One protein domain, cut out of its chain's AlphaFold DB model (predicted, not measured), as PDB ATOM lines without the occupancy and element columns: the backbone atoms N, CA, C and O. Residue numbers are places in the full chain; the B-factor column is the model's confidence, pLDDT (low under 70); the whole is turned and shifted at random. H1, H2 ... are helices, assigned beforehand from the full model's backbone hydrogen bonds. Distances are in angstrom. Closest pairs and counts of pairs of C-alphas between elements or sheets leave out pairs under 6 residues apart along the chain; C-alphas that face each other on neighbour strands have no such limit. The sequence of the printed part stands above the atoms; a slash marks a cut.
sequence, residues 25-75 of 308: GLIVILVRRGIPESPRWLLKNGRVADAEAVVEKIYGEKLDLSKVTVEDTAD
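AT A GLANCE: This is residues 25 to 75 of the 308 residues of the protein "Putative MFS transporter" of Rhodococcus percolatus (UniProt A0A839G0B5). From its first residue, the printed part is a small body with an arm: H1 sticks out to one side, its residues 25 to 32 standing free together with residues 33 and 34, and the body beyond it is built on a short helical hairpin of H2 and H3. After H3 the backbone folds back through residues 60 to 69 to the very short H4, which packs on H2. The printed part has 51 residues with four named helices, in the order H1, H2, H3, H4, and no named strand; 30 of the 51 residues are in these helices, and the class is all helix. The whole is loose, with a radius of gyration of the C-alphas of 12.8 A, and its outline is flat, spanning 39 by 27 by 13 A.

IN THESE COORDINATES: Find C-alpha 25 at (11.440, 5.664, 12.583); from there H1 runs through residues 25 to 32, 10.6 A from first to last C-alpha. Next look for H2 at residues 39 to 44, which begins with C-alpha 39 at (25.798, -7.831, 28.677) and is 8.6 A long. H3, residues 48 to 59, is the longest helix, with 12 residues and 16.1 A from first to last C-alpha. H4 covers residues 70 to 73 and ends at C-alpha 73, at (31.231, -16.404, 24.407).

HOW THE PARTS SIT: Begin at H1, which touches no helix: it is apart from H2, from H3 and from H4. Go on to Pro 39 and Ala 51, whose C-alphas, 4.4 A apart, are the closest of H2 and H3. These two helices touch, with 10 pairs of C-alphas within 8 A. They form a hairpin, running opposite ways at a shallow tilt of 16 degrees. At Lys 44 and Val 70 you find the closest C-alphas of H2 and H4, 6.1 A apart; these helices touch too, while H3 and H4 are apart. In the backbones of H1, H2 and H3, each O i to N i+4 pair is within hydrogen-bond range; H4 is too short for such a pair, and its one O i to N i+3 pair is within range.

THE WHOLE: The two C-alphas farthest apart are those of Gly 25 and Lys 67, at 39.4 A. Leave out residues 25 to 34 and the remaining body of 41 residues spans 26 by 21 by 13 A, with a radius of gyration of 9.6 A. The printed part has no cut. The link from H2 to H3 is tight, those from H1 to H2 and from H3 to H4 are short, and no link is long. In the B-factor column the mean pLDDT of the printed part is 79.8; look at residues 67 to 75 for the nine under 70, with H4 at a mean of 52.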
ATOM      1  N   GLY A  25       9.996   5.916  12.539       87.81
ATOM      2  CA  GLY A  25      11.440   5.664  12.583       87.81
ATOM      3  C   GLY A  25      12.166   6.525  13.622       87.81
ATOM      4  O   GLY A  25      12.999   6.017  14.374       87.81
ATOM      5  N   LEU A  26      11.813   7.809  13.721       90.81
ATOM      6  CA  LEU A  26      12.378   8.718  14.715       90.81
ATOM      7  C   LEU A  26      12.012   8.291  16.141       90.81
ATOM      8  O   LEU A  26      12.890   8.267  17.003       90.81
ATOM      9  N   ILE A  27      10.758   7.895  16.382       90.12
ATOM     10  CA  ILE A  27      10.315   7.372  17.684       90.12
ATOM     11  C   ILE A  27      11.162   6.158  18.083       90.12
ATOM     12  O   ILE A  27      11.678   6.118  19.199       90.12
ATOM     13  N   VAL A  28      11.381   5.206  17.170       89.00
ATOM     14  CA  VAL A  28      12.215   4.022  17.439       89.00
ATOM     15  C   VAL A  28      13.653   4.415  17.794       89.00
ATOM     16  O   VAL A  28      14.209   3.872  18.747       89.00
ATOM     17  N   ILE A  29      14.258   5.372  17.081       89.56
ATOM     18  CA  ILE A  29      15.616   5.860  17.382       89.56
ATOM     19  C   ILE A  29      15.678   6.496  18.775       89.56
ATOM     20  O   ILE A  29      16.616   6.233  19.531       89.56
ATOM     21  N   LEU A  30      14.686   7.316  19.125       90.31
ATOM     22  CA  LEU A  30      14.622   7.983  20.425       90.31
ATOM     23  C   LEU A  30      14.435   6.979  21.568       90.31
ATOM     24  O   LEU A  30      15.157   7.060  22.557       90.31
ATOM     25  N   VAL A  31      13.546   5.995  21.409       87.44
ATOM     26  CA  VAL A  31      13.337   4.923  22.399       87.44
ATOM     27  C   VAL A  31      14.595   4.063  22.550       87.44
ATOM     28  O   VAL A  31      15.004   3.748  23.667       87.44
ATOM     29  N   ARG A  32      15.268   3.724  21.441       87.69
ATOM     30  CA  ARG A  32      16.458   2.859  21.455       87.69
ATOM     31  C   ARG A  32      17.648   3.477  22.194       87.69
ATOM     32  O   ARG A  32      18.458   2.729  22.729       87.69
ATOM     33  N   ARG A  33      17.745   4.809  22.284       86.12
ATOM     34  CA  ARG A  33      18.816   5.490  23.041       86.12
ATOM     35  C   ARG A  33      18.823   5.163  24.538       86.12
ATOM     36  O   ARG A  33      19.867   5.306  25.161       86.12
ATOM     37  N   GLY A  34      17.692   4.740  25.108       80.81
ATOM     38  CA  GLY A  34      17.592   4.365  26.522       80.81
ATOM     39  C   GLY A  34      17.903   2.896  26.824       80.81
ATOM     40  O   GLY A  34      17.943   2.519  27.996       80.81
ATOM     41  N   ILE A  35      18.093   2.060  25.797       84.31
ATOM     42  CA  ILE A  35      18.285   0.616  25.956       84.31
ATOM     43  C   ILE A  35      19.777   0.336  26.186       84.31
ATOM     44  O   ILE A  35      20.590   0.714  25.339       84.31
ATOM     45  N   PRO A  36      20.159  -0.299  27.311       84.00
ATOM     46  CA  PRO A  36      21.547  -0.668  27.555       84.00
ATOM     47  C   PRO A  36      22.039  -1.695  26.526       84.00
ATOM     48  O   PRO A  36      21.264  -2.498  26.008       84.00
ATOM     49  N   GLU A  37      23.340  -1.675  26.248       86.38
ATOM     50  CA  GLU A  37      23.972  -2.649  25.356       86.38
ATOM     51  C   GLU A  37      23.906  -4.069  25.947       86.38
ATOM     52  O   GLU A  37      23.803  -4.243  27.162       86.38
ATOM     53  N   SER A  38      23.963  -5.101  25.098       83.81
ATOM     54  CA  SER A  38      23.882  -6.490  25.571       83.81
ATOM     55  C   SER A  38      25.027  -6.820  26.547       83.81
ATOM     56  O   SER A  38      26.191  -6.651  26.167       83.81
ATOM     57  N   PRO A  39      24.754  -7.391  27.744       82.94
ATOM     58  CA  PRO A  39      25.798  -7.831  28.677       82.94
ATOM     59  C   PRO A  39      26.837  -8.750  28.030       82.94
ATOM     60  O   PRO A  39      28.030  -8.627  28.288       82.94
ATOM     61  N   ARG A  40      26.405  -9.618  27.105       77.00
ATOM     62  CA  ARG A  40      27.298 -10.516  26.355       77.00
ATOM     63  C   ARG A  40      28.277  -9.754  25.461       77.00
ATOM     64  O   ARG A  40      29.445 -10.117  25.384       77.00
ATOM     65  N   TRP A  41      27.817  -8.699  24.788       82.44
ATOM     66  CA  TRP A  41      28.676  -7.855  23.951       82.44
ATOM     67  C   TRP A  41      29.659  -7.039  24.800       82.44
ATOM     68  O   TRP A  41      30.822  -6.898  24.428       82.44
ATOM     69  N   LEU A  42      29.205  -6.539  25.957       85.81
ATOM     70  CA  LEU A  42      30.046  -5.808  26.907       85.81
ATOM     71  C   LEU A  42      31.175  -6.699  27.440       85.81
ATOM     72  O   LEU A  42      32.335  -6.304  27.351       85.81
ATOM     73  N   LEU A  43      30.863  -7.929  27.866       82.94
ATOM     74  CA  LEU A  43      31.866  -8.924  28.268       82.94
ATOM     75  C   LEU A  43      32.852  -9.247  27.137       82.94
ATOM     76  O   LEU A  43      34.060  -9.221  27.360       82.94
ATOM     77  N   LYS A  44      32.360  -9.460  25.907       74.06
ATOM     78  CA  LYS A  44      33.207  -9.723  24.727       74.06
ATOM     79  C   LYS A  44      34.216  -8.603  24.453       74.06
ATOM     80  O   LYS A  44      35.318  -8.878  23.989       74.06
ATOM     81  N   ASN A  45      33.862  -7.354  24.748       82.88
ATOM     82  CA  ASN A  45      34.742  -6.194  24.579       82.88
ATOM     83  C   ASN A  45      35.521  -5.818  25.851       82.88
ATOM     84  O   ASN A  45      36.053  -4.712  25.931       82.88
ATOM     85  N   GLY A  46      35.565  -6.698  26.857       82.88
ATOM     86  CA  GLY A  46      36.289  -6.464  28.109       82.88
ATOM     87  C   GLY A  46      35.638  -5.439  29.045       82.88
ATOM     88  O   GLY A  46      36.239  -5.044  30.039       82.88
ATOM     89  N   ARG A  47      34.403  -5.005  28.765       87.69
ATOM     90  CA  ARG A  47      33.638  -4.041  29.574       87.69
ATOM     91  C   ARG A  47      32.841  -4.758  30.670       87.69
ATOM     92  O   ARG A  47      31.615  -4.704  30.692       87.69
ATOM     93  N   VAL A  48      33.544  -5.453  31.564       87.12
ATOM     94  CA  VAL A  48      32.937  -6.323  32.593       87.12
ATOM     95  C   VAL A  48      32.062  -5.535  33.570       87.12
ATOM     96  O   VAL A  48      30.896  -5.876  33.738       87.12
ATOM     97  N   ALA A  49      32.564  -4.426  34.120       87.38
ATOM     98  CA  ALA A  49      31.809  -3.594  35.064       87.38
ATOM     99  C   ALA A  49      30.505  -3.036  34.458       87.38
ATOM    100  O   ALA A  49      29.475  -2.966  35.125       87.38
ATOM    101  N   ASP A  50      30.525  -2.683  33.167       87.19
ATOM    102  CA  ASP A  50      29.319  -2.235  32.466       87.19
ATOM    103  C   ASP A  50      28.327  -3.388  32.274       87.19
ATOM    104  O   ASP A  50      27.121  -3.188  32.384       87.19
ATOM    105  N   ALA A  51      28.815  -4.601  31.987       85.44
ATOM    106  CA  ALA A  51      27.966  -5.782  31.861       85.44
ATOM    107  C   ALA A  51      27.263  -6.110  33.187       85.44
ATOM    108  O   ALA A  51      26.059  -6.364  33.185       85.44
ATOM    109  N   GLU A  52      27.991  -6.043  34.303       88.38
ATOM    110  CA  GLU A  52      27.460  -6.248  35.655       88.38
ATOM    111  C   GLU A  52      26.395  -5.202  35.997       88.38
ATOM    112  O   GLU A  52      25.298  -5.562  36.416       88.38
ATOM    113  N   ALA A  53      26.656  -3.921  35.710       88.62
ATOM    114  CA  ALA A  53      25.690  -2.844  35.929       88.62
ATOM    115  C   ALA A  53      24.400  -3.022  35.104       88.62
ATOM    116  O   ALA A  53      23.303  -2.708  35.572       88.62
ATOM    117  N   VAL A  54      24.505  -3.531  33.871       88.00
ATOM    118  CA  VAL A  54      23.331  -3.826  33.035       88.00
ATOM    119  C   VAL A  54      22.550  -5.026  33.575       88.00
ATOM    120  O   VAL A  54      21.320  -4.977  33.598       88.00
ATOM    121  N   VAL A  55      23.234  -6.079  34.027       85.94
ATOM    122  CA  VAL A  55      22.595  -7.259  34.629       85.94
ATOM    123  C   VAL A  55      21.887  -6.891  35.931       85.94
ATOM    124  O   VAL A  55      20.714  -7.222  36.082       85.94
ATOM    125  N   GLU A  56      22.533  -6.114  36.801       89.62
ATOM    126  CA  GLU A  56      21.928  -5.605  38.035       89.62
ATOM    127  C   GLU A  56      20.687  -4.754  37.730       89.62
ATOM    128  O   GLU A  56      19.641  -4.926  38.351       89.62
ATOM    129  N   LYS A  57      20.747  -3.886  36.713       87.12
ATOM    130  CA  LYS A  57      19.610  -3.040  36.319       87.12
ATOM    131  C   LYS A  57      18.415  -3.829  35.764       87.12
ATOM    132  O   LYS A  57      17.279  -3.401  35.956       87.12
ATOM    133  N   ILE A  58      18.653  -4.911  35.018       85.12
ATOM    134  CA  ILE A  58      17.595  -5.677  34.330       85.12
ATOM    135  C   ILE A  58      17.032  -6.789  35.219       85.12
ATOM    136  O   ILE A  58      15.819  -6.984  35.253       85.12
ATOM    137  N   TYR A  59      17.906  -7.522  35.905       83.38
ATOM    138  CA  TYR A  59      17.558  -8.719  36.671       83.38
ATOM    139  C   TYR A  59      17.513  -8.469  38.182       83.38
ATOM    140  O   TYR A  59      16.985  -9.301  38.911       83.38
ATOM    141  N   GLY A  60      18.028  -7.331  38.664       84.19
ATOM    142  CA  GLY A  60      18.074  -7.003  40.093       84.19
ATOM    143  C   GLY A  60      19.149  -7.762  40.875       84.19
ATOM    144  O   GLY A  60      19.215  -7.632  42.095       84.19
ATOM    145  N   GLU A  61      19.989  -8.546  40.197       80.56
ATOM    146  CA  GLU A  61      21.013  -9.382  40.819       80.56
ATOM    147  C   GLU A  61      22.417  -8.836  40.568       80.56
ATOM    148  O   GLU A  61      22.797  -8.528  39.435       80.56
ATOM    149  N   LYS A  62      23.216  -8.768  41.637       81.62
ATOM    150  CA  LYS A  62      24.653  -8.513  41.544       81.62
ATOM    151  C   LYS A  62      25.374  -9.820  41.265       81.62
ATOM    152  O   LYS A  62      25.578 -10.627  42.169       81.62
ATOM    153  N   LEU A  63      25.749 -10.010  40.010       79.81
ATOM    154  CA  LEU A  63      26.542 -11.147  39.561       79.81
ATOM    155  C   LEU A  63      27.981 -10.693  39.326       79.81
ATOM    156  O   LEU A  63      28.205  -9.706  38.635       79.81
ATOM    157  N   ASP A  64      28.938 -11.426  39.894       80.75
ATOM    158  CA  ASP A  64      30.359 -11.274  39.579       80.75
ATOM    159  C   ASP A  64      30.630 -11.969  38.239       80.75
ATOM    160  O   ASP A  64      30.678 -13.201  38.152       80.75
ATOM    161  N   LEU A  65      30.764 -11.171  37.182       79.50
ATOM    162  CA  LEU A  65      31.007 -11.657  35.826       79.50
ATOM    163  C   LEU A  65      32.504 -11.703  35.496       79.50
ATOM    164  O   LEU A  65      32.866 -12.137  34.403       79.50
ATOM    165  N   SER A  66      33.387 -11.326  36.428       73.81
ATOM    166  CA  SER A  66      34.844 -11.342  36.224       73.81
ATOM    167  C   SER A  66      35.408 -12.742  35.960       73.81
ATOM    168  O   SER A  66      36.456 -12.886  35.331       73.81
ATOM    169  N   LYS A  67      34.693 -13.780  36.411       67.56
ATOM    170  CA  LYS A  67      35.056 -15.196  36.238       67.56
ATOM    171  C   LYS A  67      34.414 -15.847  35.017       67.56
ATOM    172  O   LYS A  67      34.761 -16.982  34.699       67.56
ATOM    173  N   VAL A  68      33.488 -15.161  34.342       69.88
ATOM    174  CA  VAL A  68      32.898 -15.651  33.095       69.88
ATOM    175  C   VAL A  68      33.958 -15.501  32.011       69.88
ATOM    176  O   VAL A  68      34.208 -14.407  31.505       69.88
ATOM    177  N   THR A  69      34.638 -16.598  31.689       57.53
ATOM    178  CA  THR A  69      35.644 -16.606  30.633       57.53
ATOM    179  C   THR A  69      34.971 -16.310  29.296       57.53
ATOM    180  O   THR A  69      33.968 -16.916  28.920       57.53
ATOM    181  N   VAL A  70      35.555 -15.377  28.538       55.81
ATOM    182  CA  VAL A  70      35.111 -15.010  27.180       55.81
ATOM    183  C   VAL A  70      35.098 -16.230  26.245       55.81
ATOM    184  O   VAL A  70      34.442 -16.187  25.212       55.81
ATOM    185  N   GLU A  71      35.739 -17.340  26.622       51.28
ATOM    186  CA  GLU A  71      35.691 -18.637  25.940       51.28
ATOM    187  C   GLU A  71      34.277 -19.236  25.851       51.28
ATOM    188  O   GLU A  71      33.943 -19.794  24.809       51.28
ATOM    189  N   ASP A  72      33.399 -19.016  26.839       50.94
ATOM    190  CA  ASP A  72      31.973 -19.399  26.748       50.94
ATOM    191  C   ASP A  72      31.178 -18.490  25.783       50.94
ATOM    192  O   ASP A  72      30.059 -18.795  25.365       50.94
ATOM    193  N   THR A  73      31.771 -17.358  25.390       50.41
ATOM    194  CA  THR A  73      31.231 -16.404  24.407       50.41
ATOM    195  C   THR A  73      32.041 -16.337  23.112       50.41
ATOM    196  O   THR A  73      31.731 -15.513  22.245       50.41
ATOM    197  N   ALA A  74      33.080 -17.170  22.971       50.75
ATOM    198  CA  ALA A  74      33.925 -17.172  21.793       50.75
ATOM    199  C   ALA A  74      33.051 -17.513  20.587       50.75
ATOM    200  O   ALA A  74      32.246 -18.445  20.639       50.75
ATOM    201  N   ASP A  75      33.177 -16.719  19.517       54.16
ATOM    202  CA  ASP A  75      32.469 -16.959  18.264       54.16
ATOM    203  C   ASP A  75      32.771 -18.399  17.842       54.16
ATOM    204  O   ASP A  75      33.859 -18.695  17.341       54.16
TER     205      ASP A  75